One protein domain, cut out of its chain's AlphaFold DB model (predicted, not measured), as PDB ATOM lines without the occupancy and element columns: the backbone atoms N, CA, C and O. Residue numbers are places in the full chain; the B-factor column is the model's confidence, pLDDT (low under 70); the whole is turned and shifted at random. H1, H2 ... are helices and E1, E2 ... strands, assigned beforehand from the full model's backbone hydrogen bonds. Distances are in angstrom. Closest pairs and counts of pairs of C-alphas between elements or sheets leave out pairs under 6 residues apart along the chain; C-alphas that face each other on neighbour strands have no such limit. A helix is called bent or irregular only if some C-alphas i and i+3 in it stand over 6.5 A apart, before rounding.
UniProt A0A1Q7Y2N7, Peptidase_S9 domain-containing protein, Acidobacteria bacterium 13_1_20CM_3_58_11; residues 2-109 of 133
ATOM      1  N   THR A   2     -59.275  11.644 -42.666       86.50
ATOM      2  CA  THR A   2     -58.360  10.572 -43.076       86.50
ATOM      3  C   THR A   2     -57.453  10.071 -41.956       86.50
ATOM      4  O   THR A   2     -57.445   8.875 -41.685       86.50
ATOM      5  N   TYR A   3     -56.770  10.968 -41.240       94.25
ATOM      6  CA  TYR A   3     -55.959  10.603 -40.074       94.25
ATOM      7  C   TYR A   3     -56.775   9.966 -38.937       94.25
ATOM      8  O   TYR A   3     -56.485   8.841 -38.542       94.25
ATOM      9  N   TYR A   4     -57.819  10.657 -38.456       94.38
ATOM     10  CA  TYR A   4     -58.649  10.222 -37.322       94.38
ATOM     11  C   TYR A   4     -59.156   8.784 -37.474       94.38
ATOM     12  O   TYR A   4     -59.133   8.017 -36.518       94.38
ATOM     13  N   ALA A   5     -59.613   8.423 -38.676       93.19
ATOM     14  CA  ALA A   5     -60.251   7.135 -38.923       93.19
ATOM     15  C   ALA A   5     -59.268   5.974 -39.140       93.19
ATOM     16  O   ALA A   5     -59.655   4.826 -38.954       93.19
ATOM     17  N   ASN A   6     -58.030   6.250 -39.561       95.19
ATOM     18  CA  ASN A   6     -57.121   5.212 -40.065       95.19
ATOM     19  C   ASN A   6     -55.840   5.047 -39.230       95.19
ATOM     20  O   ASN A   6     -55.054   4.147 -39.509       95.19
ATOM     21  N   THR A   7     -55.590   5.918 -38.249       96.50
ATOM     22  CA  THR A   7     -54.397   5.842 -37.391       96.50
ATOM     23  C   THR A   7     -54.457   4.669 -36.407       96.50
ATOM     24  O   THR A   7     -55.509   4.374 -35.840       96.50
ATOM     25  N   ASP A   8     -53.313   4.037 -36.141       96.50
ATOM     26  CA  ASP A   8     -53.154   2.994 -35.117       96.50
ATOM     27  C   ASP A   8     -53.168   3.526 -33.664       96.50
ATOM     28  O   ASP A   8     -53.264   2.743 -32.719       96.50
ATOM     29  N   ILE A   9     -53.127   4.850 -33.466       96.19
ATOM     30  CA  ILE A   9     -53.251   5.521 -32.158       96.19
ATOM     31  C   ILE A   9     -54.565   6.286 -32.045       96.19
ATOM     32  O   ILE A   9     -54.603   7.488 -31.779       96.19
ATOM     33  N   THR A  10     -55.666   5.565 -32.215       94.81
ATOM     34  CA  THR A  10     -57.026   6.126 -32.216       94.81
ATOM     35  C   THR A  10     -57.348   7.096 -31.061       94.81
ATOM     36  O   THR A  10     -58.029   8.088 -31.333       94.81
ATOM     37  N   PRO A  11     -56.845   6.939 -29.812       96.25
ATOM     38  CA  PRO A  11     -57.176   7.867 -28.728       96.25
ATOM     39  C   PRO A  11     -56.487   9.231 -28.834       96.25
ATOM     40  O   PRO A  11     -56.954  10.186 -28.216       96.25
ATOM     41  N   PHE A  12     -55.400   9.349 -29.605       95.88
ATOM     42  CA  PHE A  12     -54.558  10.547 -29.626       95.88
ATOM     43  C   PHE A  12     -55.335  11.804 -30.026       95.88
ATOM     44  O   PHE A  12     -55.305  12.806 -29.316       95.88
ATOM     45  N   THR A  13     -56.069  11.753 -31.142       95.25
ATOM     46  CA  THR A  13     -56.770  12.939 -31.661       95.25
ATOM     47  C   THR A  13     -57.923  13.390 -30.758       95.25
ATOM     48  O   THR A  13     -57.958  14.576 -30.436       95.25
ATOM     49  N   PRO A  14     -58.825  12.500 -30.280       96.06
ATOM     50  CA  PRO A  14     -59.831  12.875 -29.286       96.06
ATOM     51  C   PRO A  14     -59.244  13.433 -27.989       96.06
ATOM     52  O   PRO A  14     -59.792  14.377 -27.430       96.06
ATOM     53  N   GLN A  15     -58.134  12.871 -27.498       97.00
ATOM     54  CA  GLN A  15     -57.477  13.361 -26.282       97.00
ATOM     55  C   GLN A  15     -56.871  14.750 -26.484       97.00
ATOM     56  O   GLN A  15     -56.936  15.578 -25.580       97.00
ATOM     57  N   TYR A  16     -56.303  15.001 -27.664       96.06
ATOM     58  CA  TYR A  16     -55.659  16.266 -28.005       96.06
ATOM     59  C   TYR A  16     -56.658  17.383 -28.338       96.06
ATOM     60  O   TYR A  16     -56.489  18.514 -27.892       96.06
ATOM     61  N   LEU A  17     -57.698  17.082 -29.121       96.62
ATOM     62  CA  LEU A  17     -58.711  18.056 -29.547       96.62
ATOM     63  C   LEU A  17     -59.921  18.122 -28.607       96.62
ATOM     64  O   LEU A  17     -60.803  18.948 -28.816       96.62
ATOM     65  N   HIS A  18     -59.978  17.259 -27.592       97.19
ATOM     66  CA  HIS A  18     -61.085  17.147 -26.636       97.19
ATOM     67  C   HIS A  18     -62.468  16.929 -27.281       97.19
ATOM     68  O   HIS A  18     -63.489  17.226 -26.664       97.19
ATOM     69  N   SER A  19     -62.517  16.413 -28.514       96.69
ATOM     70  CA  SER A  19     -63.756  16.143 -29.250       96.69
ATOM     71  C   SER A  19     -63.544  15.113 -30.361       96.69
ATOM     72  O   SER A  19     -62.410  14.834 -30.766       96.69
ATOM     73  N   THR A  20     -64.634  14.553 -30.886       96.44
ATOM     74  CA  THR A  20     -64.640  13.727 -32.101       96.44
ATOM     75  C   THR A  20     -65.023  14.587 -33.312       96.44
ATOM     76  O   THR A  20     -65.673  15.620 -33.149       96.44
ATOM     77  N   PRO A  21     -64.669  14.193 -34.546       95.25
ATOM     78  CA  PRO A  21     -65.075  14.955 -35.726       95.25
ATOM     79  C   PRO A  21     -66.583  14.907 -35.999       95.25
ATOM     80  O   PRO A  21     -67.070  15.644 -36.852       95.25
ATOM     81  N   TRP A  22     -67.305  14.013 -35.323       95.62
ATOM     82  CA  TRP A  22     -68.755  13.890 -35.417       95.62
ATOM     83  C   TRP A  22     -69.454  14.896 -34.500       95.62
ATOM     84  O   TRP A  22     -70.498  15.425 -34.869       95.62
ATOM     85  N   ASP A  23     -68.852  15.179 -33.342       97.69
ATOM     86  CA  ASP A  23     -69.398  16.102 -32.343       97.69
ATOM     87  C   ASP A  23     -68.960  17.552 -32.598       97.69
ATOM     88  O   ASP A  23     -69.757  18.477 -32.464       97.69
ATOM     89  N   ASP A  24     -67.702  17.759 -33.002       97.19
ATOM     90  CA  ASP A  24     -67.167  19.065 -33.398       97.19
ATOM     91  C   ASP A  24     -66.411  18.941 -34.732       97.19
ATOM     92  O   ASP A  24     -65.191  18.783 -34.765       97.19
ATOM     93  N   PRO A  25     -67.101  18.990 -35.882       95.75
ATOM     94  CA  PRO A  25     -66.429  18.957 -37.180       95.75
ATOM     95  C   PRO A  25     -65.559  20.201 -37.437       95.75
ATOM     96  O   PRO A  25     -64.592  20.136 -38.208       95.75
ATOM     97  N   GLU A  26     -65.856  21.337 -36.798       96.88
ATOM     98  CA  GLU A  26     -65.175  22.605 -37.062       96.88
ATOM     99  C   GLU A  26     -63.766  22.646 -36.456       96.88
ATOM    100  O   GLU A  26     -62.847  23.144 -37.114       96.88
ATOM    101  N   ILE A  27     -63.528  22.065 -35.273       96.25
ATOM    102  CA  ILE A  27     -62.163  21.978 -34.718       96.25
ATOM    103  C   ILE A  27     -61.240  21.123 -35.601       96.25
ATOM    104  O   ILE A  27     -60.078  21.479 -35.830       96.25
ATOM    105  N   TYR A  28     -61.760  20.044 -36.188       95.88
ATOM    106  CA  TYR A  28     -61.010  19.192 -37.117       95.88
ATOM    107  C   TYR A  28     -60.734  19.904 -38.439       95.88
ATOM    108  O   TYR A  28     -59.622  19.843 -38.967       95.88
ATOM    109  N   LYS A  29     -61.718  20.639 -38.966       95.44
ATOM    110  CA  LYS A  29     -61.528  21.479 -40.150       95.44
ATOM    111  C   LYS A  29     -60.488  22.569 -39.898       95.44
ATOM    112  O   LYS A  29     -59.621  22.779 -40.743       95.44
ATOM    113  N   LYS A  30     -60.527  23.223 -38.734       95.94
ATOM    114  CA  LYS A  30     -59.601  24.300 -38.362       95.94
ATOM    115  C   LYS A  30     -58.155  23.820 -38.252       95.94
ATOM    116  O   LYS A  30     -57.254  24.582 -38.597       95.94
ATOM    117  N   THR A  31     -57.947  22.595 -37.778       93.81
ATOM    118  CA  THR A  31     -56.615  22.016 -37.536       93.81
ATOM    119  C   THR A  31     -56.068  21.184 -38.701       93.81
ATOM    120  O   THR A  31     -54.876  20.891 -38.723       93.81
ATOM    121  N   SER A  32     -56.886  20.833 -39.697       93.75
ATOM    122  CA  SER A  32     -56.427  20.085 -40.873       93.75
ATOM    123  C   SER A  32     -55.742  20.994 -41.910       93.75
ATOM    124  O   SER A  32     -56.382  21.921 -42.413       93.75
ATOM    125  N   PRO A  33     -54.487  20.713 -42.321       91.94
ATOM    126  CA  PRO A  33     -53.821  21.457 -43.396       91.94
ATOM    127  C   PRO A  33     -54.578  21.397 -44.730       91.94
ATOM    128  O   PRO A  33     -54.642  22.393 -45.452       91.94
ATOM    129  N   THR A  34     -55.215  20.261 -45.031       91.31
ATOM    130  CA  THR A  34     -55.971  20.052 -46.274       91.31
ATOM    131  C   THR A  34     -57.138  21.033 -46.416       91.31
ATOM    132  O   THR A  34     -57.437  21.462 -47.528       91.31
ATOM    133  N   SER A  35     -57.731  21.504 -45.311       94.44
ATOM    134  CA  SER A  35     -58.766  22.554 -45.325       94.44
ATOM    135  C   SER A  35     -58.299  23.866 -45.965       94.44
ATOM    136  O   SER A  35     -59.116  24.655 -46.436       94.44
ATOM    137  N   TYR A  36     -56.990  24.116 -45.980       95.31
ATOM    138  CA  TYR A  36     -56.385  25.346 -46.486       95.31
ATOM    139  C   TYR A  36     -55.580  25.130 -47.768       95.31
ATOM    140  O   TYR A  36     -54.998  26.086 -48.286       95.31
ATOM    141  N   ILE A  37     -55.574  23.912 -48.323       95.62
ATOM    142  CA  ILE A  37     -54.758  23.563 -49.492       95.62
ATOM    143  C   ILE A  37     -55.098  24.428 -50.712       95.62
ATOM    144  O   ILE A  37     -54.227  24.756 -51.513       95.62
ATOM    145  N   ALA A  38     -56.337  24.925 -50.784       95.38
ATOM    146  CA  ALA A  38     -56.796  25.862 -51.805       95.38
ATOM    147  C   ALA A  38     -56.089  27.238 -51.786       95.38
ATOM    148  O   ALA A  38     -56.324  28.072 -52.661       95.38
ATOM    149  N   LYS A  39     -55.230  27.504 -50.798       96.19
ATOM    150  CA  LYS A  39     -54.385  28.704 -50.710       96.19
ATOM    151  C   LYS A  39     -52.899  28.390 -50.897       96.19
ATOM    152  O   LYS A  39     -52.098  29.318 -50.976       96.19
ATOM    153  N   ALA A  40     -52.529  27.110 -50.980       96.12
ATOM    154  CA  ALA A  40     -51.147  26.695 -51.160       96.12
ATOM    155  C   ALA A  40     -50.616  27.150 -52.526       96.12
ATOM    156  O   ALA A  40     -51.330  27.082 -53.534       96.12
ATOM    157  N   ASN A  41     -49.375  27.634 -52.514       96.81
ATOM    158  CA  ASN A  41     -48.602  28.077 -53.678       96.81
ATOM    159  C   ASN A  41     -47.105  27.722 -53.568       96.81
ATOM    160  O   ASN A  41     -46.356  27.907 -54.521       96.81
ATOM    161  N   THR A  42     -46.666  27.214 -52.415       96.75
ATOM    162  CA  THR A  42     -45.267  26.876 -52.159       96.75
ATOM    163  C   THR A  42     -44.943  25.495 -52.725       96.75
ATOM    164  O   THR A  42     -45.661  24.539 -52.412       96.75
ATOM    165  N   PRO A  43     -43.853  25.353 -53.497       97.50
ATOM    166  CA  PRO A  43     -43.348  24.048 -53.886       97.50
ATOM    167  C   PRO A  43     -43.174  23.128 -52.675       97.50
ATOM    168  O   PRO A  43     -42.528  23.503 -51.695       97.50
ATOM    169  N   THR A  44     -43.736  21.921 -52.736       97.75
ATOM    170  CA  THR A  44     -43.754  20.997 -51.591       97.75
ATOM    171  C   THR A  44     -43.064  19.661 -51.893       97.75
ATOM    172  O   THR A  44     -43.407  18.976 -52.854       97.75
ATOM    173  N   LEU A  45     -42.129  19.255 -51.029       98.44
ATOM    174  CA  LEU A  45     -41.602  17.889 -50.971       98.44
ATOM    175  C   LEU A  45     -42.376  17.094 -49.914       98.44
ATOM    176  O   LEU A  45     -42.424  17.490 -48.750       98.44
ATOM    177  N   ILE A  46     -42.948  15.960 -50.309       98.31
ATOM    178  CA  ILE A  46     -43.647  15.013 -49.438       98.31
ATOM    179  C   ILE A  46     -42.812  13.734 -49.360       98.31
ATOM    180  O   ILE A  46     -42.428  13.169 -50.380       98.31
ATOM    181  N   GLN A  47     -42.537  13.258 -48.149       98.44
ATOM    182  CA  GLN A  47     -41.758  12.046 -47.904       98.44
ATOM    183  C   GLN A  47     -42.516  11.151 -46.930       98.44
ATOM    184  O   GLN A  47     -42.850  11.606 -45.839       98.44
ATOM    185  N   HIS A  48     -42.805   9.904 -47.317       98.56
ATOM    186  CA  HIS A  48     -43.703   9.035 -46.545       98.56
ATOM    187  C   HIS A  48     -43.281   7.561 -46.580       98.56
ATOM    188  O   HIS A  48     -42.763   7.089 -47.590       98.56
ATOM    189  N   GLY A  49     -43.504   6.822 -45.491       98.44
ATOM    190  CA  GLY A  49     -43.321   5.366 -45.458       98.44
ATOM    191  C   GLY A  49     -44.528   4.635 -46.049       98.44
ATOM    192  O   GLY A  49     -45.665   4.981 -45.744       98.44
ATOM    193  N   GLU A  50     -44.303   3.624 -46.887       98.12
ATOM    194  CA  GLU A  50     -45.380   2.851 -47.529       98.12
ATOM    195  C   GLU A  50     -46.368   2.221 -46.526       98.12
ATOM    196  O   GLU A  50     -47.581   2.281 -46.717       98.12
ATOM    197  N   ASN A  51     -45.845   1.677 -45.428       97.75
ATOM    198  CA  ASN A  51     -46.579   0.924 -44.409       97.75
ATOM    199  C   ASN A  51     -46.792   1.742 -43.124       97.75
ATOM    200  O   ASN A  51     -46.792   1.196 -42.016       97.75
ATOM    201  N   ASP A  52     -46.887   3.071 -43.225       98.19
ATOM    202  CA  ASP A  52     -47.095   3.923 -42.052       98.19
ATOM    203  C   ASP A  52     -48.534   3.788 -41.529       98.19
ATOM    204  O   ASP A  52     -49.445   4.462 -41.993       98.19
ATOM    205  N   HIS A  53     -48.750   2.917 -40.542       97.00
ATOM    206  CA  HIS A  53     -50.046   2.764 -39.866       97.00
ATOM    207  C   HIS A  53     -50.330   3.871 -38.835       97.00
ATOM    208  O   HIS A  53     -51.477   4.066 -38.430       97.00
ATOM    209  N   ARG A  54     -49.306   4.625 -38.421       97.19
ATOM    210  CA  ARG A  54     -49.429   5.735 -37.468       97.19
ATOM    211  C   ARG A  54     -49.986   6.965 -38.152       97.19
ATOM    212  O   ARG A  54     -50.957   7.543 -37.669       97.19
ATOM    213  N   VAL A  55     -49.396   7.343 -39.280       97.25
ATOM    214  CA  VAL A  55     -49.892   8.369 -40.199       97.25
ATOM    215  C   VAL A  55     -50.128   7.693 -41.551       97.25
ATOM    216  O   VAL A  55     -49.231   7.674 -42.388       97.25
ATOM    217  N   PRO A  56     -51.331   7.144 -41.789       96.75
ATOM    218  CA  PRO A  56     -51.668   6.419 -43.016       96.75
ATOM    219  C   PRO A  56     -51.287   7.173 -44.283       96.75
ATOM    220  O   PRO A  56     -51.576   8.368 -44.390       96.75
ATOM    221  N   ILE A  57     -50.709   6.472 -45.264       97.44
ATOM    222  CA  ILE A  57     -50.221   7.068 -46.518       97.44
ATOM    223  C   ILE A  57     -51.256   7.901 -47.307       97.44
ATOM    224  O   ILE A  57     -50.840   8.858 -47.965       97.44
ATOM    225  N   PRO A  58     -52.590   7.689 -47.203       96.81
ATOM    226  CA  PRO A  58     -53.551   8.627 -47.787       96.81
ATOM    227  C   PRO A  58     -53.391  10.077 -47.297       96.81
ATOM    228  O   PRO A  58     -53.643  11.001 -48.064       96.81
ATOM    229  N   ASN A  59     -52.877  10.299 -46.079       96.56
ATOM    230  CA  ASN A  59     -52.570  11.644 -45.572       96.56
ATOM    231  C   ASN A  59     -51.457  12.352 -46.367       96.56
ATOM    232  O   ASN A  59     -51.346  13.571 -46.286       96.56
ATOM    233  N   ALA A  60     -50.648  11.613 -47.132       97.31
ATOM    234  CA  ALA A  60     -49.669  12.163 -48.065       97.31
ATOM    235  C   ALA A  60     -50.222  12.264 -49.496       97.31
ATOM    236  O   ALA A  60     -49.960  13.248 -50.191       97.31
ATOM    237  N   TYR A  61     -51.026  11.290 -49.937       97.56
ATOM    238  CA  TYR A  61     -51.617  11.314 -51.278       97.56
ATOM    239  C   TYR A  61     -52.631  12.441 -51.480       97.56
ATOM    240  O   TYR A  61     -52.653  13.035 -52.557       97.56
ATOM    241  N   GLU A  62     -53.437  12.755 -50.466       96.44
ATOM    242  CA  GLU A  62     -54.421  13.840 -50.520       96.44
ATOM    243  C   GLU A  62     -53.793  15.213 -50.810       96.44
ATOM    244  O   GLU A  62     -54.170  15.830 -51.811       96.44
ATOM    245  N   PRO A  63     -52.826  15.717 -50.011       96.06
ATOM    246  CA  PRO A  63     -52.191  16.994 -50.310       96.06
ATOM    247  C   PRO A  63     -51.381  16.946 -51.609       96.06
ATOM    248  O   PRO A  63     -51.377  17.944 -52.319       96.06
ATOM    249  N   ARG A  64     -50.753  15.812 -51.971       97.69
ATOM    250  CA  ARG A  64     -50.074  15.669 -53.273       97.69
ATOM    251  C   ARG A  64     -51.038  15.938 -54.430       97.69
ATOM    252  O   ARG A  64     -50.761  16.816 -55.239       97.69
ATOM    253  N   GLN A  65     -52.165  15.222 -54.485       97.75
ATOM    254  CA  GLN A  65     -53.149  15.393 -55.559       97.75
ATOM    255  C   GLN A  65     -53.695  16.824 -55.581       97.75
ATOM    256  O   GLN A  65     -53.731  17.457 -56.628       97.75
ATOM    257  N   ALA A  66     -54.042  17.370 -54.415       96.75
ATOM    258  CA  ALA A  66     -54.570  18.724 -54.323       96.75
ATOM    259  C   ALA A  66     -53.562  19.804 -54.764       96.75
ATOM    260  O   ALA A  66     -53.973  20.837 -55.289       96.75
ATOM    261  N   LEU A  67     -52.257  19.603 -54.551       97.75
ATOM    262  CA  LEU A  67     -51.212  20.503 -55.053       97.75
ATOM    263  C   LEU A  67     -51.056  20.394 -56.577       97.75
ATOM    264  O   LEU A  67     -50.971  21.427 -57.243       97.75
ATOM    265  N   GLU A  68     -51.086  19.176 -57.126       97.38
ATOM    266  CA  GLU A  68     -51.043  18.931 -58.577       97.38
ATOM    267  C   GLU A  68     -52.230  19.564 -59.304       97.38
ATOM    268  O   GLU A  68     -52.028  20.292 -60.275       97.38
ATOM    269  N   ASP A  69     -53.450  19.379 -58.790       97.12
ATOM    270  CA  ASP A  69     -54.680  19.960 -59.348       97.12
ATOM    271  C   ASP A  69     -54.609  21.495 -59.442       97.12
ATOM    272  O   ASP A  69     -55.316  22.131 -60.225       97.12
ATOM    273  N   ARG A  70     -53.746  22.109 -58.628       96.06
ATOM    274  CA  ARG A  70     -53.542  23.558 -58.542       96.06
ATOM    275  C   ARG A  70     -52.308  24.043 -59.297       96.06
ATOM    276  O   ARG A  70     -52.015  25.236 -59.252       96.06
ATOM    277  N   GLY A  71     -51.573  23.144 -59.948       96.88
ATOM    278  CA  GLY A  71     -50.320  23.466 -60.629       96.88
ATOM    279  C   GLY A  71     -49.201  23.910 -59.683       96.88
ATOM    280  O   GLY A  71     -48.272  24.587 -60.121       96.88
ATOM    281  N   VAL A  72     -49.276  23.570 -58.392       97.94
ATOM    282  CA  VAL A  72     -48.188  23.835 -57.445       97.94
ATOM    283  C   VAL A  72     -47.151  22.720 -57.583       97.94
ATOM    284  O   VAL A  72     -47.525  21.550 -57.480       97.94
ATOM    285  N   PRO A  73     -45.855  23.032 -57.785       97.75
ATOM    286  CA  PRO A  73     -44.834  22.001 -57.894       97.75
ATOM    287  C   PRO A  73     -44.800  21.114 -56.649       97.75
ATOM    288  O   PRO A  73     -44.652  21.593 -55.524       97.75
ATOM    289  N   VAL A  74     -44.916  19.807 -56.852       98.00
ATOM    290  CA  VAL A  74     -44.881  18.830 -55.768       98.00
ATOM    291  C   VAL A  74     -44.056  17.622 -56.178       98.00
ATOM    292  O   VAL A  74     -44.131  17.152 -57.312       98.00
ATOM    293  N   LYS A  75     -43.247  17.120 -55.245       98.06
ATOM    294  CA  LYS A  75     -42.567  15.829 -55.364       98.06
ATOM    295  C   LYS A  75     -42.973  14.968 -54.187       98.06
ATOM    296  O   LYS A  75     -42.938  15.429 -53.051       98.06
ATOM    297  N   MET A  76     -43.328  13.717 -54.454       98.31
ATOM    298  CA  MET A  76     -43.594  12.729 -53.416       98.31
ATOM    299  C   MET A  76     -42.595  11.580 -53.525       98.31
ATOM    300  O   MET A  76     -42.419  11.013 -54.601       98.31
ATOM    301  N   VAL A  77     -41.952  11.239 -52.411       98.38
ATOM    302  CA  VAL A  77     -41.055  10.085 -52.286       98.38
ATOM    303  C   VAL A  77     -41.669   9.111 -51.289       98.38
ATOM    304  O   VAL A  77     -41.901   9.460 -50.130       98.38
ATOM    305  N   VAL A  78     -41.944   7.893 -51.754       98.31
ATOM    306  CA  VAL A  78     -42.470   6.806 -50.924       98.31
ATOM    307  C   VAL A  78     -41.351   5.816 -50.634       98.31
ATOM    308  O   VAL A  78     -40.689   5.331 -51.550       98.31
ATOM    309  N   TYR A  79     -41.142   5.519 -49.356       98.25
ATOM    310  CA  TYR A  79     -40.131   4.575 -48.899       98.25
ATOM    311  C   TYR A  79     -40.755   3.194 -48.690       98.25
ATOM    312  O   TYR A  79     -41.432   2.949 -47.687       98.25
ATOM    313  N   GLU A  80     -40.501   2.300 -49.645       97.25
ATOM    314  CA  GLU A  80     -41.008   0.922 -49.673       97.25
ATOM    315  C   GLU A  80     -40.627   0.137 -48.411       97.25
ATOM    316  O   GLU A  80     -39.469   0.133 -47.974       97.25
ATOM    317  N   GLY A  81     -41.611  -0.533 -47.813       97.38
ATOM    318  CA  GLY A  81     -41.423  -1.342 -46.613       97.38
ATOM    319  C   GLY A  81     -41.246  -0.560 -45.303       97.38
ATOM    320  O   GLY A  81     -41.070  -1.191 -44.259       97.38
ATOM    321  N   PHE A  82     -41.285   0.778 -45.312       97.94
ATOM    322  CA  PHE A  82     -41.148   1.594 -44.096       97.94
ATOM    323  C   PHE A  82     -42.495   2.017 -43.522       97.94
ATOM    324  O   PHE A  82     -43.405   2.357 -44.266       97.94
ATOM    325  N   GLY A  83     -42.593   2.029 -42.191       97.25
ATOM    326  CA  GLY A  83     -43.739   2.559 -41.454       97.25
ATOM    327  C   GLY A  83     -43.524   3.998 -40.987       97.25
ATOM    328  O   GLY A  83     -42.983   4.828 -41.719       97.25
ATOM    329  N   HIS A  84     -43.911   4.282 -39.740       96.62
ATOM    330  CA  HIS A  84     -43.718   5.594 -39.123       96.62
ATOM    331  C   HIS A  84     -42.246   5.860 -38.795       96.62
ATOM    332  O   HIS A  84     -41.753   5.541 -37.712       96.62
ATOM    333  N   GLY A  85     -41.544   6.440 -39.765       94.25
ATOM    334  CA  GLY A  85     -40.134   6.788 -39.672       94.25
ATOM    335  C   GLY A  85     -39.241   5.922 -40.557       94.25
ATOM    336  O   GLY A  85     -39.391   4.704 -40.672       94.25
ATOM    337  N   ILE A  86     -38.256   6.577 -41.165       97.19
ATOM    338  CA  ILE A  86     -37.249   5.933 -42.003       97.19
ATOM    339  C   ILE A  86     -36.020   5.654 -41.139       97.19
ATOM    340  O   ILE A  86     -35.339   6.576 -40.693       97.19
ATOM    341  N   THR A  87     -35.753   4.379 -40.851       96.06
ATOM    342  CA  THR A  87     -34.795   3.977 -39.800       96.06
ATOM    343  C   THR A  87     -33.525   3.310 -40.316       96.06
ATOM    344  O   THR A  87     -32.539   3.223 -39.589       96.06
ATOM    345  N   LYS A  88     -33.510   2.832 -41.565       97.38
ATOM    346  CA  LYS A  88     -32.321   2.193 -42.144       97.38
ATOM    347  C   LYS A  88     -31.366   3.269 -42.678       97.38
ATOM    348  O   LYS A  88     -31.825   4.141 -43.420       97.38
ATOM    349  N   PRO A  89     -30.047   3.178 -42.414       97.94
ATOM    350  CA  PRO A  89     -29.086   4.216 -42.800       97.94
ATOM    351  C   PRO A  89     -29.105   4.588 -44.288       97.94
ATOM    352  O   PRO A  89     -29.024   5.762 -44.636       97.94
ATOM    353  N   LYS A  90     -29.264   3.602 -45.184       97.19
ATOM    354  CA  LYS A  90     -29.335   3.846 -46.634       97.19
ATOM    355  C   LYS A  90     -30.530   4.730 -47.003       97.19
ATOM    356  O   LYS A  90     -30.382   5.663 -47.782       97.19
ATOM    357  N   GLN A  91     -31.705   4.444 -46.453       97.81
ATOM    358  CA  GLN A  91     -32.914   5.209 -46.741       97.81
ATOM    359  C   GLN A  91     -32.929   6.550 -46.011       97.81
ATOM    360  O   GLN A  91     -33.395   7.526 -46.580       97.81
ATOM    361  N   GLN A  92     -32.342   6.646 -44.817       97.88
ATOM    362  CA  GLN A  92     -32.114   7.938 -44.164       97.88
ATOM    363  C   GLN A  92     -31.216   8.846 -45.005       97.88
ATOM    364  O   GLN A  92     -31.513  10.025 -45.167       97.88
ATOM    365  N   ARG A  93     -30.154   8.297 -45.603       98.06
ATOM    366  CA  ARG A  93     -29.339   9.039 -46.566       98.06
ATOM    367  C   ARG A  93     -30.168   9.495 -47.768       98.06
ATOM    368  O   ARG A  93     -30.078  10.659 -48.125       98.06
ATOM    369  N   ALA A  94     -31.002   8.624 -48.339       97.50
ATOM    370  CA  ALA A  94     -31.890   9.003 -49.441       97.50
ATOM    371  C   ALA A  94     -32.857  10.142 -49.053       97.50
ATOM    372  O   ALA A  94     -33.001  11.089 -49.817       97.50
ATOM    373  N   VAL A  95     -33.433  10.115 -47.842       98.12
ATOM    374  CA  VAL A  95     -34.243  11.225 -47.292       98.12
ATOM    375  C   VAL A  95     -33.462  12.536 -47.279       98.12
ATOM    376  O   VAL A  95     -33.981  13.576 -47.685       98.12
ATOM    377  N   MET A  96     -32.211  12.496 -46.817       98.31
ATOM    378  CA  MET A  96     -31.357  13.681 -46.743       98.31
ATOM    379  C   MET A  96     -30.956  14.198 -48.127       98.31
ATOM    380  O   MET A  96     -30.995  15.402 -48.343       98.31
ATOM    381  N   GLU A  97     -30.636  13.309 -49.068       97.81
ATOM    382  CA  GLU A  97     -30.326  13.675 -50.457       97.81
ATOM    383  C   GLU A  97     -31.539  14.308 -51.157       97.81
ATOM    384  O   GLU A  97     -31.391  15.243 -51.940       97.81
ATOM    385  N   GLU A  98     -32.751  13.829 -50.871       97.75
ATOM    386  CA  GLU A  98     -33.987  14.422 -51.390       97.75
ATOM    387  C   GLU A  98     -34.262  15.808 -50.800       97.75
ATOM    388  O   GLU A  98     -34.622  16.729 -51.536       97.75
ATOM    389  N   ASN A  99     -34.018  15.991 -49.499       97.56
ATOM    390  CA  ASN A  99     -34.082  17.307 -48.861       97.56
ATOM    391  C   ASN A  99     -33.070  18.281 -49.469       97.56
ATOM    392  O   ASN A  99     -33.434  19.403 -49.816       97.56
ATOM    393  N   GLU A 100     -31.814  17.854 -49.605       97.12
ATOM    394  CA  GLU A 100     -30.741  18.660 -50.183       97.12
ATOM    395  C   GLU A 100     -31.121  19.131 -51.588       97.12
ATOM    396  O   GLU A 100     -31.207  20.335 -51.807       97.12
ATOM    397  N   LYS A 101     -31.465  18.205 -52.495       96.38
ATOM    398  CA  LYS A 101     -31.882  18.525 -53.873       96.38
ATOM    399  C   LYS A 101     -33.069  19.483 -53.925       96.38
ATOM    400  O   LYS A 101     -33.138  20.341 -54.802       96.38
ATOM    401  N   TRP A 102     -34.033  19.312 -53.022       96.81
ATOM    402  CA  TRP A 102     -35.209  20.173 -52.981       96.81
ATOM    403  C   TRP A 102     -34.847  21.595 -52.567       96.81
ATOM    404  O   TRP A 102     -35.243  22.560 -53.222       96.81
ATOM    405  N   PHE A 103     -34.071  21.734 -51.494       96.62
ATOM    406  CA  PHE A 103     -33.692  23.042 -50.986       96.62
ATOM    407  C   PHE A 103     -32.701  23.755 -51.906       96.62
ATOM    408  O   PHE A 103     -32.918  24.930 -52.188       96.62
ATOM    409  N   THR A 104     -31.675  23.078 -52.434       96.25
ATOM    410  CA  THR A 104     -30.739  23.676 -53.410       96.25
ATOM    411  C   THR A 104     -31.480  24.239 -54.617       96.25
ATOM    412  O   THR A 104     -31.219  25.370 -55.027       96.25
ATOM    413  N   HIS A 105     -32.497  23.526 -55.105       94.94
ATOM    414  CA  HIS A 105     -33.322  24.013 -56.201       94.94
ATOM    415  C   HIS A 105     -34.172  25.240 -55.842       94.94
ATOM    416  O   HIS A 105     -34.092  26.263 -56.521       94.94
ATOM    417  N   TYR A 106     -34.982  25.166 -54.782       95.44
ATOM    418  CA  TYR A 106     -35.988  26.202 -54.502       95.44
ATOM    419  C   TYR A 106     -35.492  27.377 -53.654       95.44
ATOM    420  O   TYR A 106     -36.104  28.443 -53.694       95.44
ATOM    421  N   ILE A 107     -34.409  27.211 -52.890       95.31
ATOM    422  CA  ILE A 107     -33.810  28.281 -52.076       95.31
ATOM    423  C   ILE A 107     -32.643  28.930 -52.820       95.31
ATOM    424  O   ILE A 107     -32.547  30.157 -52.849       95.31
ATOM    425  N   TRP A 108     -31.768  28.125 -53.429       93.69
ATOM    426  CA  TRP A 108     -30.532  28.611 -54.054       93.69
ATOM    427  C   TRP A 108     -30.591  28.689 -55.587       93.69
ATOM    428  O   TRP A 108     -29.671  29.224 -56.203       93.69
ATOM    429  N   GLY A 109     -31.679  28.232 -56.218       91.00
ATOM    430  CA  GLY A 109     -31.863  28.317 -57.670       91.00
ATOM    431  C   GLY A 109     -30.981  27.353 -58.464       91.00
ATOM    432  O   GLY A 109     -30.826  27.511 -59.677       91.00
TER     433      GLY A 109
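Overview. This is residues 2 to 109 of the 133 residues of the protein "Peptidase_S9 domain-containing protein" of Acidobacteria bacterium 13_1_20CM_3_58_11 (UniProt A0A1Q7Y2N7). Look first for two strands side by side, E1 and E2, with H5 packed over one face of this small sheet and the long helix H6 over the other. Beyond H5, away from the sheet, the short helices H1 to H4 form a loose extension that makes the domain long. The printed part has 108 residues, in the order H1 H2 H3 H4 E1 H5 E2 H6; the sheet E1 E2 is parallel and the class is mostly helix. It is only just loose, close to compact, with a radius of gyration of the C-alphas of 15.7 A and spans of 46 by 33 by 19 A.

Along the chain. Find C-alpha 44 at (-43.754, 20.997, -51.591); from there E1, residues 44 to 49, runs 16.8 A. E2, residues 74 to 79, runs 16.5 A. H5, residues 58 to 68, spans 15.1 A, and H6, residues 89 to 108, spans 26.9 A, ending at (-30.532, 28.611, -54.054). Earlier come H1, residues 2 to 6, H2, 12 to 17, H3, 25 to 31, and H4, 33 to 39, which is irregular: C-alphas 35 and 38 are 7.5 A apart.

Arrangement. E1 and E2 are parallel, at 15 degrees, with N 46 and O 75 2.8 A apart, within hydrogen-bond range. E1, H5 and E2 form a strand-helix-strand unit, two parallel neighbour strands with a helix between, whose crossover is right-handed. The closest C-alphas of E1 and H5, Ile 46 and Ala 60, are 6.8 A apart; those of E1 and H6, Leu 45 and Trp 102, 7.1 A. H4 touches H5 at a shallow tilt of 1 degrees, the same way, closest at the C-alphas of Thr 34 and Pro 63, 6.3 A. H1 and H5 only just touch, with 3 pairs of C-alphas within 8 A, the closest those of Thr 2 and Asn 59, 6.4 A. H2 and H3 are close but not clearly touching, the C-alphas of Leu 17 and Ile 27 being closest at 7.4 A. H5 and H6 are apart. Every O i to N i+4 pair is within hydrogen-bond range in H1, H2, H3 and H6; H5 has 6 of 7, and H4 has 1 of 3, beside 3 of 4 O i to N i+3 pairs.

Size, cuts and confidence. Look for the two farthest C-alphas at Asp 23 and Gly 109, 46.9 A apart. The printed part has no cut, no link is long, and no printed residue is under 70 in pLDDT.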